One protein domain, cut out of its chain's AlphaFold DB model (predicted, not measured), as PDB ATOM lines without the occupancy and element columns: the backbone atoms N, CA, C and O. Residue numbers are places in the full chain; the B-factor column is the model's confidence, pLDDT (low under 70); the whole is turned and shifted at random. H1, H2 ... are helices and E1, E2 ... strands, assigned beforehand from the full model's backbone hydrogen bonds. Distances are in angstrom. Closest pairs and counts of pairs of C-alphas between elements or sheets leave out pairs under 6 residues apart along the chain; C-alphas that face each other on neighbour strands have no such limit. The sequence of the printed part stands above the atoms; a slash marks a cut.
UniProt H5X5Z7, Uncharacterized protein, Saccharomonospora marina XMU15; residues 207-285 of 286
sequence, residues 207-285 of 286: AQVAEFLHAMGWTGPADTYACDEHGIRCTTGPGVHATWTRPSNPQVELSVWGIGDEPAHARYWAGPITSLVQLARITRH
ATOM      1  N   ALA A 207      24.659  23.717 114.956       86.06
ATOM      2  CA  ALA A 207      24.098  22.372 114.869       86.06
ATOM      3  C   ALA A 207      22.602  22.355 115.223       86.06
ATOM      4  O   ALA A 207      21.802  21.774 114.492       86.06
ATOM      5  N   GLN A 208      22.209  23.069 116.282       84.00
ATOM      6  CA  GLN A 208      20.808  23.177 116.700       84.00
ATOM      7  C   GLN A 208      19.947  23.896 115.649       84.00
ATOM      8  O   GLN A 208      18.813  23.495 115.391       84.00
ATOM      9  N   VAL A 209      20.487  24.935 115.003       84.88
ATOM     10  CA  VAL A 209      19.803  25.641 113.907       84.88
ATOM     11  C   VAL A 209      19.652  24.741 112.676       84.88
ATOM     12  O   VAL A 209      18.577  24.704 112.077       84.88
ATOM     13  N   ALA A 210      20.687  23.984 112.310       87.31
ATOM     14  CA  ALA A 210      20.640  23.051 111.185       87.31
ATOM     15  C   ALA A 210      19.618  21.919 111.408       87.31
ATOM     16  O   ALA A 210      18.817  21.626 110.518       87.31
ATOM     17  N   GLU A 211      19.584  21.325 112.606       87.44
ATOM     18  CA  GLU A 211      18.571  20.329 112.982       87.44
ATOM     19  C   GLU A 211      17.153  20.904 112.914       87.44
ATOM     20  O   GLU A 211      16.242  20.273 112.371       87.44
ATOM     21  N   PHE A 212      16.969  22.131 113.407       85.44
ATOM     22  CA  PHE A 212      15.690  22.827 113.334       85.44
ATOM     23  C   PHE A 212      15.226  23.024 111.881       85.44
ATOM     24  O   PHE A 212      14.068  22.754 111.556       85.44
ATOM     25  N   LEU A 213      16.118  23.457 110.987       85.81
ATOM     26  CA  LEU A 213      15.803  23.670 109.570       85.81
ATOM     27  C   LEU A 213      15.417  22.371 108.863       85.81
ATOM     28  O   LEU A 213      14.424  22.339 108.129       85.81
ATOM     29  N   HIS A 214      16.132  21.284 109.152       85.88
ATOM     30  CA  HIS A 214      15.777  19.956 108.666       85.88
ATOM     31  C   HIS A 214      14.396  19.504 109.150       85.88
ATOM     32  O   HIS A 214      13.586  19.047 108.342       85.88
ATOM     33  N   ALA A 215      14.082  19.686 110.437       83.38
ATOM     34  CA  ALA A 215      12.760  19.370 110.980       83.38
ATOM     35  C   ALA A 215      11.637  20.193 110.319       83.38
ATOM     36  O   ALA A 215      10.513  19.716 110.162       83.38
ATOM     37  N   MET A 216      11.952  21.414 109.877       77.19
ATOM     38  CA  MET A 216      11.039  22.298 109.149       77.19
ATOM     39  C   MET A 216      10.924  21.982 107.649       77.19
ATOM     40  O   MET A 216      10.171  22.648 106.935       77.19
ATOM     41  N   GLY A 217      11.613  20.945 107.168       76.75
ATOM     42  CA  GLY A 217      11.540  20.481 105.785       76.75
ATOM     43  C   GLY A 217      12.407  21.275 104.812       76.75
ATOM     44  O   GLY A 217      12.254  21.105 103.604       76.75
ATOM     45  N   TRP A 218      13.311  22.123 105.308       81.44
ATOM     46  CA  TRP A 218      14.362  22.687 104.471       81.44
ATOM     47  C   TRP A 218      15.371  21.563 104.205       81.44
ATOM     48  O   TRP A 218      15.889  20.925 105.126       81.44
ATOM     49  N   THR A 219      15.579  21.244 102.928       73.75
ATOM     50  CA  THR A 219      16.593  20.268 102.509       73.75
ATOM     51  C   THR A 219      17.985  20.767 102.892       73.75
ATOM     52  O   THR A 219      18.131  21.939 103.224       73.75
ATOM     53  N   GLY A 220      19.001  19.895 102.848       78.44
ATOM     54  CA  GLY A 220      20.382  20.281 103.164       78.44
ATOM     55  C   GLY A 220      20.845  21.559 102.451       78.44
ATOM     56  O   GLY A 220      20.273  21.933 101.423       78.44
ATOM     57  N   PRO A 221      21.856  22.243 103.008       85.75
ATOM     58  CA  PRO A 221      22.255  23.569 102.559       85.75
ATOM     59  C   PRO A 221      22.649  23.582 101.079       85.75
ATOM     60  O   PRO A 221      23.298  22.664 100.581       85.75
ATOM     61  N   ALA A 222      22.256  24.651 100.385       82.00
ATOM     62  CA  ALA A 222      22.588  24.890  98.983       82.00
ATOM     63  C   ALA A 222      24.080  25.204  98.789       82.00
ATOM     64  O   ALA A 222      24.636  24.935  97.728       82.00
ATOM     65  N   ASP A 223      24.723  25.763  99.817       84.75
ATOM     66  CA  ASP A 223      26.161  26.017  99.857       84.75
ATOM     67  C   ASP A 223      26.671  25.886 101.298       84.75
ATOM     68  O   ASP A 223      25.962  26.225 102.249       84.75
ATOM     69  N   THR A 224      27.887  25.378 101.486       89.06
ATOM     70  CA  THR A 224      28.539  25.245 102.799       89.06
ATOM     71  C   THR A 224      30.040  25.451 102.660       89.06
ATOM     72  O   THR A 224      30.677  24.862 101.789       89.06
ATOM     73  N   TYR A 225      30.617  26.288 103.521       89.19
ATOM     74  CA  TYR A 225      32.032  26.646 103.468       89.19
ATOM     75  C   TYR A 225      32.592  27.030 104.841       89.19
ATOM     76  O   TYR A 225      31.850  27.415 105.744       89.19
ATOM     77  N   ALA A 226      33.916  26.945 104.985       85.12
ATOM     78  CA  ALA A 226      34.617  27.427 106.173       85.12
ATOM     79  C   ALA A 226      34.643  28.966 106.215       85.12
ATOM     80  O   ALA A 226      34.784  29.626 105.178       85.12
ATOM     81  N   CYS A 227      34.496  29.542 107.406       79.44
ATOM     82  CA  CYS A 227      34.432  30.988 107.601       79.44
ATOM     83  C   CYS A 227      35.202  31.464 108.837       79.44
ATOM     84  O   CYS A 227      35.491  30.688 109.751       79.44
ATOM     85  N   ASP A 228      35.544  32.750 108.859       76.31
ATOM     86  CA  ASP A 228      36.107  33.410 110.038       76.31
ATOM     87  C   ASP A 228      35.033  33.717 111.103       76.31
ATOM     88  O   ASP A 228      33.864  33.339 110.968       76.31
ATOM     89  N   GLU A 229      35.430  34.413 112.170       72.31
ATOM     90  CA  GLU A 229      34.554  34.857 113.269       72.31
ATOM     91  C   GLU A 229      33.429  35.809 112.842       72.31
ATOM     92  O   GLU A 229      32.462  36.009 113.576       72.31
ATOM     93  N   HIS A 230      33.499  36.356 111.631       71.81
ATOM     94  CA  HIS A 230      32.486  37.243 111.073       71.81
ATOM     95  C   HIS A 230      31.601  36.557 110.026       71.81
ATOM     96  O   HIS A 230      30.748  37.211 109.423       71.81
ATOM     97  N   GLY A 231      31.772  35.250 109.804       67.56
ATOM     98  CA  GLY A 231      31.019  34.511 108.792       67.56
ATOM     99  C   GLY A 231      31.520  34.743 107.364       67.56
ATOM    100  O   GLY A 231      30.864  34.327 106.404       67.56
ATOM    101  N   ILE A 232      32.686  35.378 107.194       74.75
ATOM    102  CA  ILE A 232      33.285  35.636 105.883       74.75
ATOM    103  C   ILE A 232      34.024  34.379 105.424       74.75
ATOM    104  O   ILE A 232      34.780  33.765 106.177       74.75
ATOM    105  N   ARG A 233      33.797  33.981 104.166       81.25
ATOM    106  CA  ARG A 233      34.409  32.789 103.565       81.25
ATOM    107  C   ARG A 233      35.934  32.862 103.638       81.25
ATOM    108  O   ARG A 233      36.537  33.793 103.111       81.25
ATOM    109  N   CYS A 234      36.555  31.824 104.185       77.00
ATOM    110  CA  CYS A 234      38.004  31.662 104.182       77.00
ATOM    111  C   CYS A 234      38.383  30.176 104.133       77.00
ATOM    112  O   CYS A 234      37.613  29.297 104.502       77.00
ATOM    113  N   THR A 235      39.574  29.864 103.627       82.50
ATOM    114  CA  THR A 235      39.977  28.477 103.335       82.50
ATOM    115  C   THR A 235      40.206  27.610 104.575       82.50
ATOM    116  O   THR A 235      40.141  26.391 104.473       82.50
ATOM    117  N   THR A 236      40.494  28.216 105.729       85.44
ATOM    118  CA  THR A 236      40.872  27.515 106.972       85.44
ATOM    119  C   THR A 236      40.236  28.151 108.209       85.44
ATOM    120  O   THR A 236      40.845  28.192 109.276       85.44
ATOM    121  N   GLY A 237      39.047  28.729 108.047       81.06
ATOM    122  CA  GLY A 237      38.338  29.397 109.132       81.06
ATOM    123  C   GLY A 237      37.883  28.444 110.237       81.06
ATOM    124  O   GLY A 237      37.600  27.281 109.943       81.06
ATOM    125  N   PRO A 238      37.796  28.915 111.495       80.12
ATOM    126  CA  PRO A 238      37.315  28.106 112.612       80.12
ATOM    127  C   PRO A 238      35.801  27.840 112.555       80.12
ATOM    128  O   PRO A 238      35.315  26.958 113.261       80.12
ATOM    129  N   GLY A 239      35.054  28.605 111.756       84.94
ATOM    130  CA  GLY A 239      33.604  28.516 111.651       84.94
ATOM    131  C   GLY A 239      33.122  27.765 110.416       84.94
ATOM    132  O   GLY A 239      33.846  27.568 109.438       84.94
ATOM    133  N   VAL A 240      31.849  27.387 110.455       87.50
ATOM    134  CA  VAL A 240      31.097  26.884 109.304       87.50
ATOM    135  C   VAL A 240      30.013  27.888 108.974       87.50
ATOM    136  O   VAL A 240      29.264  28.300 109.857       87.50
ATOM    137  N   HIS A 241      29.900  28.232 107.696       89.19
ATOM    138  CA  HIS A 241      28.792  28.988 107.142       89.19
ATOM    139  C   HIS A 241      28.036  28.117 106.140       89.19
ATOM    140  O   HIS A 241      28.637  27.486 105.269       89.19
ATOM    141  N   ALA A 242      26.711  28.132 106.212       89.88
ATOM    142  CA  ALA A 242      25.835  27.466 105.271       89.88
ATOM    143  C   ALA A 242      24.714  28.386 104.796       89.88
ATOM    144  O   ALA A 242      24.120  29.133 105.575       89.88
ATOM    145  N   THR A 243      24.398  28.293 103.510       88.25
ATOM    146  CA  THR A 243      23.249  28.968 102.910       88.25
ATOM    147  C   THR A 243      22.172  27.937 102.637       88.25
ATOM    148  O   THR A 243      22.388  26.963 101.920       88.25
ATOM    149  N   TRP A 244      20.998  28.161 103.202       88.00
ATOM    150  CA  TRP A 244      19.818  27.337 103.031       88.00
ATOM    151  C   TRP A 244      18.818  28.079 102.160       88.00
ATOM    152  O   TRP A 244      18.596  29.273 102.348       88.00
ATOM    153  N   THR A 245      18.197  27.380 101.221       81.19
ATOM    154  CA  THR A 245      17.147  27.938 100.366       81.19
ATOM    155  C   THR A 245      15.801  27.362 100.769       81.19
ATOM    156  O   THR A 245      15.678  26.182 101.112       81.19
ATOM    157  N   ARG A 246      14.762  28.197 100.749       76.50
ATOM    158  CA  ARG A 246      13.413  27.739 101.072       76.50
ATOM    159  C   ARG A 246      12.914  26.804  99.963       76.50
ATOM    160  O   ARG A 246      12.896  27.221  98.805       76.50
ATOM    161  N   PRO A 247      12.401  25.601 100.285       70.06
ATOM    162  CA  PRO A 247      11.953  24.645  99.268       70.06
ATOM    163  C   PRO A 247      10.873  25.184  98.320       70.06
ATOM    164  O   PRO A 247      10.882  24.875  97.133       70.06
ATOM    165  N   SER A 248       9.944  26.001  98.829       67.56
ATOM    166  CA  SER A 248       8.861  26.589  98.029       67.56
ATOM    167  C   SER A 248       9.252  27.868  97.282       67.56
ATOM    168  O   SER A 248       8.514  28.296  96.399       67.56
ATOM    169  N   ASN A 249      10.388  28.489  97.617       65.75
ATOM    170  CA  ASN A 249      10.896  29.674  96.932       65.75
ATOM    171  C   ASN A 249      12.429  29.757  97.067       65.75
ATOM    172  O   ASN A 249      12.920  30.306  98.053       65.75
ATOM    173  N   PRO A 250      13.194  29.273  96.074       67.25
ATOM    174  CA  PRO A 250      14.656  29.267  96.132       67.25
ATOM    175  C   PRO A 250      15.314  30.650  96.219       67.25
ATOM    176  O   PRO A 250      16.468  30.735  96.617       67.25
ATOM    177  N   GLN A 251      14.601  31.735  95.885       64.75
ATOM    178  CA  GLN A 251      15.114  33.103  96.057       64.75
ATOM    179  C   GLN A 251      15.171  33.525  97.532       64.75
ATOM    180  O   GLN A 251      15.803  34.521  97.886       64.75
ATOM    181  N   VAL A 252      14.489  32.774  98.397       66.75
ATOM    182  CA  VAL A 252      14.481  32.983  99.834       66.75
ATOM    183  C   VAL A 252      15.631  32.198 100.453       66.75
ATOM    184  O   VAL A 252      15.551  30.984 100.638       66.75
ATOM    185  N   GLU A 253      16.688  32.927 100.795       76.12
ATOM    186  CA  GLU A 253      17.901  32.382 101.395       76.12
ATOM    187  C   GLU A 253      18.007  32.722 102.882       76.12
ATOM    188  O   GLU A 253      17.698  33.832 103.330       76.12
ATOM    189  N   LEU A 254      18.500  31.749 103.634       81.69
ATOM    190  CA  LEU A 254      18.880  31.853 105.027       81.69
ATOM    191  C   LEU A 254      20.370  31.524 105.127       81.69
ATOM    192  O   LEU A 254      20.780  30.408 104.822       81.69
ATOM    193  N   SER A 255      21.182  32.484 105.549       85.94
ATOM    194  CA  SER A 255      22.600  32.256 105.817       85.94
ATOM    195  C   SER A 255      22.787  32.003 107.305       85.94
ATOM    196  O   SER A 255      22.341  32.807 108.117       85.94
ATOM    197  N   VAL A 256      23.434  30.908 107.676       88.44
ATOM    198  CA  VAL A 256      23.707  30.550 109.070       88.44
ATOM    199  C   VAL A 256      25.194  30.289 109.205       88.44
ATOM    200  O   VAL A 256      25.739  29.523 108.416       88.44
ATOM    201  N   TRP A 257      25.847  30.879 110.198       90.44
ATOM    202  CA  TRP A 257      27.220  30.536 110.542       90.44
ATOM    203  C   TRP A 257      27.428  30.423 112.044       90.44
ATOM    204  O   TRP A 257      26.706  31.026 112.834       90.44
ATOM    205  N   GLY A 258      28.414  29.632 112.443       86.69
ATOM    206  CA  GLY A 258      28.802  29.480 113.841       86.69
ATOM    207  C   GLY A 258      30.174  28.834 113.982       86.69
ATOM    208  O   GLY A 258      30.704  28.267 113.022       86.69
ATOM    209  N   ILE A 259      30.743  28.933 115.181       85.25
ATOM    210  CA  ILE A 259      32.048  28.371 115.543       85.25
ATOM    211  C   ILE A 259      31.838  27.353 116.663       85.25
ATOM    212  O   ILE A 259      31.488  27.716 117.781       85.25
ATOM    213  N   GLY A 260      32.048  26.068 116.368       81.38
ATOM    214  CA  GLY A 260      31.857  24.994 117.349       81.38
ATOM    215  C   GLY A 260      30.475  25.040 118.016       81.38
ATOM    216  O   GLY A 260      29.453  25.042 117.328       81.38
ATOM    217  N   ASP A 261      30.469  25.099 119.349       79.88
ATOM    218  CA  ASP A 261      29.258  25.162 120.181       79.88
ATOM    219  C   ASP A 261      28.833  26.598 120.540       79.88
ATOM    220  O   ASP A 261      27.897  26.790 121.319       79.88
ATOM    221  N   GLU A 262      29.504  27.619 119.994       79.31
ATOM    222  CA  GLU A 262      29.128  29.009 120.238       79.31
ATOM    223  C   GLU A 262      27.754  29.345 119.626       79.31
ATOM    224  O   GLU A 262      27.342  28.742 118.622       79.31
ATOM    225  N   PRO A 263      27.044  30.329 120.212       79.69
ATOM    226  CA  PRO A 263      25.860  30.944 119.625       79.69
ATOM    227  C   PRO A 263      26.035  31.234 118.131       79.69
ATOM    228  O   PRO A 263      26.904  32.005 117.724       79.69
ATOM    229  N   ALA A 264      25.200  30.617 117.300       83.50
ATOM    230  CA  ALA A 264      25.219  30.845 115.869       83.50
ATOM    231  C   ALA A 264      24.685  32.232 115.534       83.50
ATOM    232  O   ALA A 264      23.840  32.808 116.219       83.50
ATOM    233  N   HIS A 265      25.108  32.729 114.390       79.12
ATOM    234  CA  HIS A 265      24.472  33.847 113.735       79.12
ATOM    235  C   HIS A 265      23.660  33.302 112.571       79.12
ATOM    236  O   HIS A 265      24.168  32.558 111.733       79.12
ATOM    237  N   ALA A 266      22.390  33.681 112.496       77.50
ATOM    238  CA  ALA A 266      21.622  33.486 111.283       77.50
ATOM    239  C   ALA A 266      21.195  34.839 110.753       77.50
ATOM    240  O   ALA A 266      20.810  35.742 111.497       77.50
ATOM    241  N   ARG A 267      21.228  34.960 109.437       73.06
ATOM    242  CA  ARG A 267      20.624  36.065 108.727       73.06
ATOM    243  C   ARG A 267      19.629  35.510 107.738       73.06
ATOM    244  O   ARG A 267      19.871  34.536 107.028       73.06
ATOM    245  N   TYR A 268      18.526  36.212 107.666       66.06
ATOM    246  CA  TYR A 268      17.627  36.145 106.545       66.06
ATOM    247  C   TYR A 268      17.875  37.376 105.679       66.06
ATOM    248  O   TYR A 268      18.455  38.358 106.142       66.06
ATOM    249  N   TRP A 269      17.440  37.371 104.424       52.66
ATOM    250  CA  TRP A 269      17.648  38.534 103.555       52.66
ATOM    251  C   TRP A 269      17.019  39.833 104.115       52.66
ATOM    252  O   TRP A 269      17.467  40.919 103.761       52.66
ATOM    253  N   ALA A 270      16.038  39.735 105.025       44.28
ATOM    254  CA  ALA A 270      15.420  40.875 105.712       44.28
ATOM    255  C   ALA A 270      16.195  41.387 106.949       44.28
ATOM    256  O   ALA A 270      15.795  42.392 107.532       44.28
ATOM    257  N   GLY A 271      17.283  40.724 107.357       50.66
ATOM    258  CA  GLY A 271      18.106  41.139 108.494       50.66
ATOM    259  C   GLY A 271      18.617  39.984 109.365       50.66
ATOM    260  O   GLY A 271      18.370  38.807 109.074       50.66
ATOM    261  N   PRO A 272      19.361  40.310 110.439       60.34
ATOM    262  CA  PRO A 272      19.817  39.319 111.403       60.34
ATOM    263  C   PRO A 272      18.626  38.702 112.140       60.34
ATOM    264  O   PRO A 272      17.690  39.397 112.531       60.34
ATOM    265  N   ILE A 273      18.682  37.391 112.347       66.75
ATOM    266  CA  ILE A 273      17.714  36.655 113.153       66.75
ATOM    267  C   ILE A 273      18.285  36.545 114.557       66.75
ATOM    268  O   ILE A 273      19.364  35.992 114.747       66.75
ATOM    269  N   THR A 274      17.540  37.040 115.538       66.19
ATOM    270  CA  THR A 274      18.020  37.152 116.923       66.19
ATOM    271  C   THR A 274      17.415  36.105 117.858       66.19
ATOM    272  O   THR A 274      17.788  36.028 119.024       66.19
ATOM    273  N   SER A 275      16.472  35.276 117.386       66.06
ATOM    274  CA  SER A 275      15.872  34.203 118.193       66.06
ATOM    275  C   SER A 275      15.349  33.027 117.364       66.06
ATOM    276  O   SER A 275      14.902  33.189 116.225       66.06
ATOM    277  N   LEU A 276      15.305  31.836 117.976       66.25
ATOM    278  CA  LEU A 276      14.683  30.648 117.376       66.25
ATOM    279  C   LEU A 276      13.184  30.841 117.097       66.25
ATOM    280  O   LEU A 276      12.649  30.252 116.162       66.25
ATOM    281  N   VAL A 277      12.493  31.696 117.861       65.62
ATOM    282  CA  VAL A 277      11.080  32.036 117.612       65.62
ATOM    283  C   VAL A 277      10.925  32.771 116.279       65.62
ATOM    284  O   VAL A 277      10.007  32.474 115.513       65.62
ATOM    285  N   GLN A 278      11.829  33.705 115.976       65.44
ATOM    286  CA  GLN A 278      11.845  34.426 114.703       65.44
ATOM    287  C   GLN A 278      12.222  33.483 113.548       65.44
ATOM    288  O   GLN A 278      11.540  33.476 112.522       65.44
ATOM    289  N   LEU A 279      13.207  32.599 113.751       71.00
ATOM    290  CA  LEU A 279      13.554  31.547 112.788       71.00
ATOM    291  C   LEU A 279      12.367  30.613 112.493       71.00
ATOM    292  O   LEU A 279      12.087  30.294 111.337       71.00
ATOM    293  N   ALA A 280      11.621  30.208 113.523       69.75
ATOM    294  CA  ALA A 280      10.438  29.366 113.382       69.75
ATOM    295  C   ALA A 280       9.330  30.041 112.570       69.75
ATOM    296  O   ALA A 280       8.640  29.375 111.804       69.75
ATOM    297  N   ARG A 281       9.162  31.361 112.692       67.19
ATOM    298  CA  ARG A 281       8.199  32.119 111.876       67.19
ATOM    299  C   ARG A 281       8.602  32.136 110.403       67.19
ATOM    300  O   ARG A 281       7.766  31.858 109.550       67.19
ATOM    301  N   ILE A 282       9.883  32.374 110.114       68.00
ATOM    302  CA  ILE A 282      10.427  32.398 108.744       68.00
ATOM    303  C   ILE A 282      10.267  31.034 108.056       68.00
ATOM    304  O   ILE A 282       9.992  30.953 106.859       68.00
ATOM    305  N   THR A 283      10.406  29.952 108.818       68.56
ATOM    306  CA  THR A 283      10.449  28.580 108.297       68.56
ATOM    307  C   THR A 283       9.088  27.871 108.277       68.56
ATOM    308  O   THR A 283       8.940  26.905 107.532       68.56
ATOM    309  N   ARG A 284       8.083  28.329 109.048       63.94
ATOM    310  CA  ARG A 284       6.751  27.685 109.176       63.94
ATOM    311  C   ARG A 284       5.722  28.055 108.115       63.94
ATOM    312  O   ARG A 284       4.727  27.342 107.999       63.94
ATOM    313  N   HIS A 285       5.920  29.119 107.345       47.66
ATOM    314  CA  HIS A 285       5.025  29.392 106.223       47.66
ATOM    315  C   HIS A 285       5.272  28.333 105.135       47.66
ATOM    316  O   HIS A 285       6.338  28.299 104.519       47.66
TER     317      HIS A 285
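This is residues 207 to 285 of the 286 residues of an uncharacterized protein of Saccharomonospora marina XMU15 (UniProt H5X5Z7). A twisted sheet of five antiparallel strands forms a wall, and two short helices, H1 and H2, lie side by side over one face of it, with no named helix over the other. The strands follow one another across the sheet as a meander, each strand the antiparallel neighbour of the one before, in the order E1, E2, E3, E4, E5; E2 and E3 are the long ones, while E4 and E5 are short. The printed part has 79 residues, with the elements H1, E1, E2, E3, E4, E5 and H2 along it, and its class is mixed, helices and strands. It is compact, with a radius of gyration of the C-alphas of 11.9 A, and elongated in outline, spanning 35 by 22 by 22 A.

H1, residues 207 to 215, is on the sheet at a height over the sheet of 10.0 A. It lies over E2, residues 239 to 246, and E3, residues 249 to 258, and runs along the strands, at 3 degrees to E3 on the local plane; its closest C-alphas to E3 are those of Val 209 and Val 256, 7.9 A apart. E1, residues 223 to 227, is an edge strand and forms a hairpin with E2, with N 225 and O 241 2.9 A apart. E2 and E3 form the next hairpin, with N 244 and O 254 2.8 A apart, and E3 bends by 59 degrees at residue 252. E4, residues 265 to 268, forms a hairpin with E3, with N 255 and O 267 2.8 A apart. E5, residues 271 to 273, is the other edge strand and forms a hairpin with E4, with N 273 and O 266 2.8 A apart. H2, residues 276 to 284, is on the same face as H1, at a height over the sheet of 9.4 A, and lies over E3 and E4. H1 and H2 are close but not clearly touching, their closest C-alphas, of Leu 213 and Thr 283, being 7.4 A apart; they run the same way at a shallow tilt of 27 degrees. In both helices every O i to N i+4 pair is within hydrogen-bond range.

H1 begins with C-alpha 207 at (24.098, 22.372, 114.869) and is 12.4 A long. E1 is 12.4 A long, E2 22.8 A and E3 24.6 A, the last beginning at C-alpha 249 at (10.896, 29.674, 96.932). E4 measures 10.2 A and E5 6.5 A. H2, 11.8 A long, ends with C-alpha 284 at (6.751, 27.685, 109.176).

The two C-alphas farthest apart, those of Thr 236 and His 285, are 35.9 A apart. The printed part has no cut. The link from E1 to E2, with 11 residues, is long. The mean pLDDT of the printed part is 76.5, and it is under 70 at residue 231, residues 248 to 252, residues 268 to 278 and residues 280 to 285.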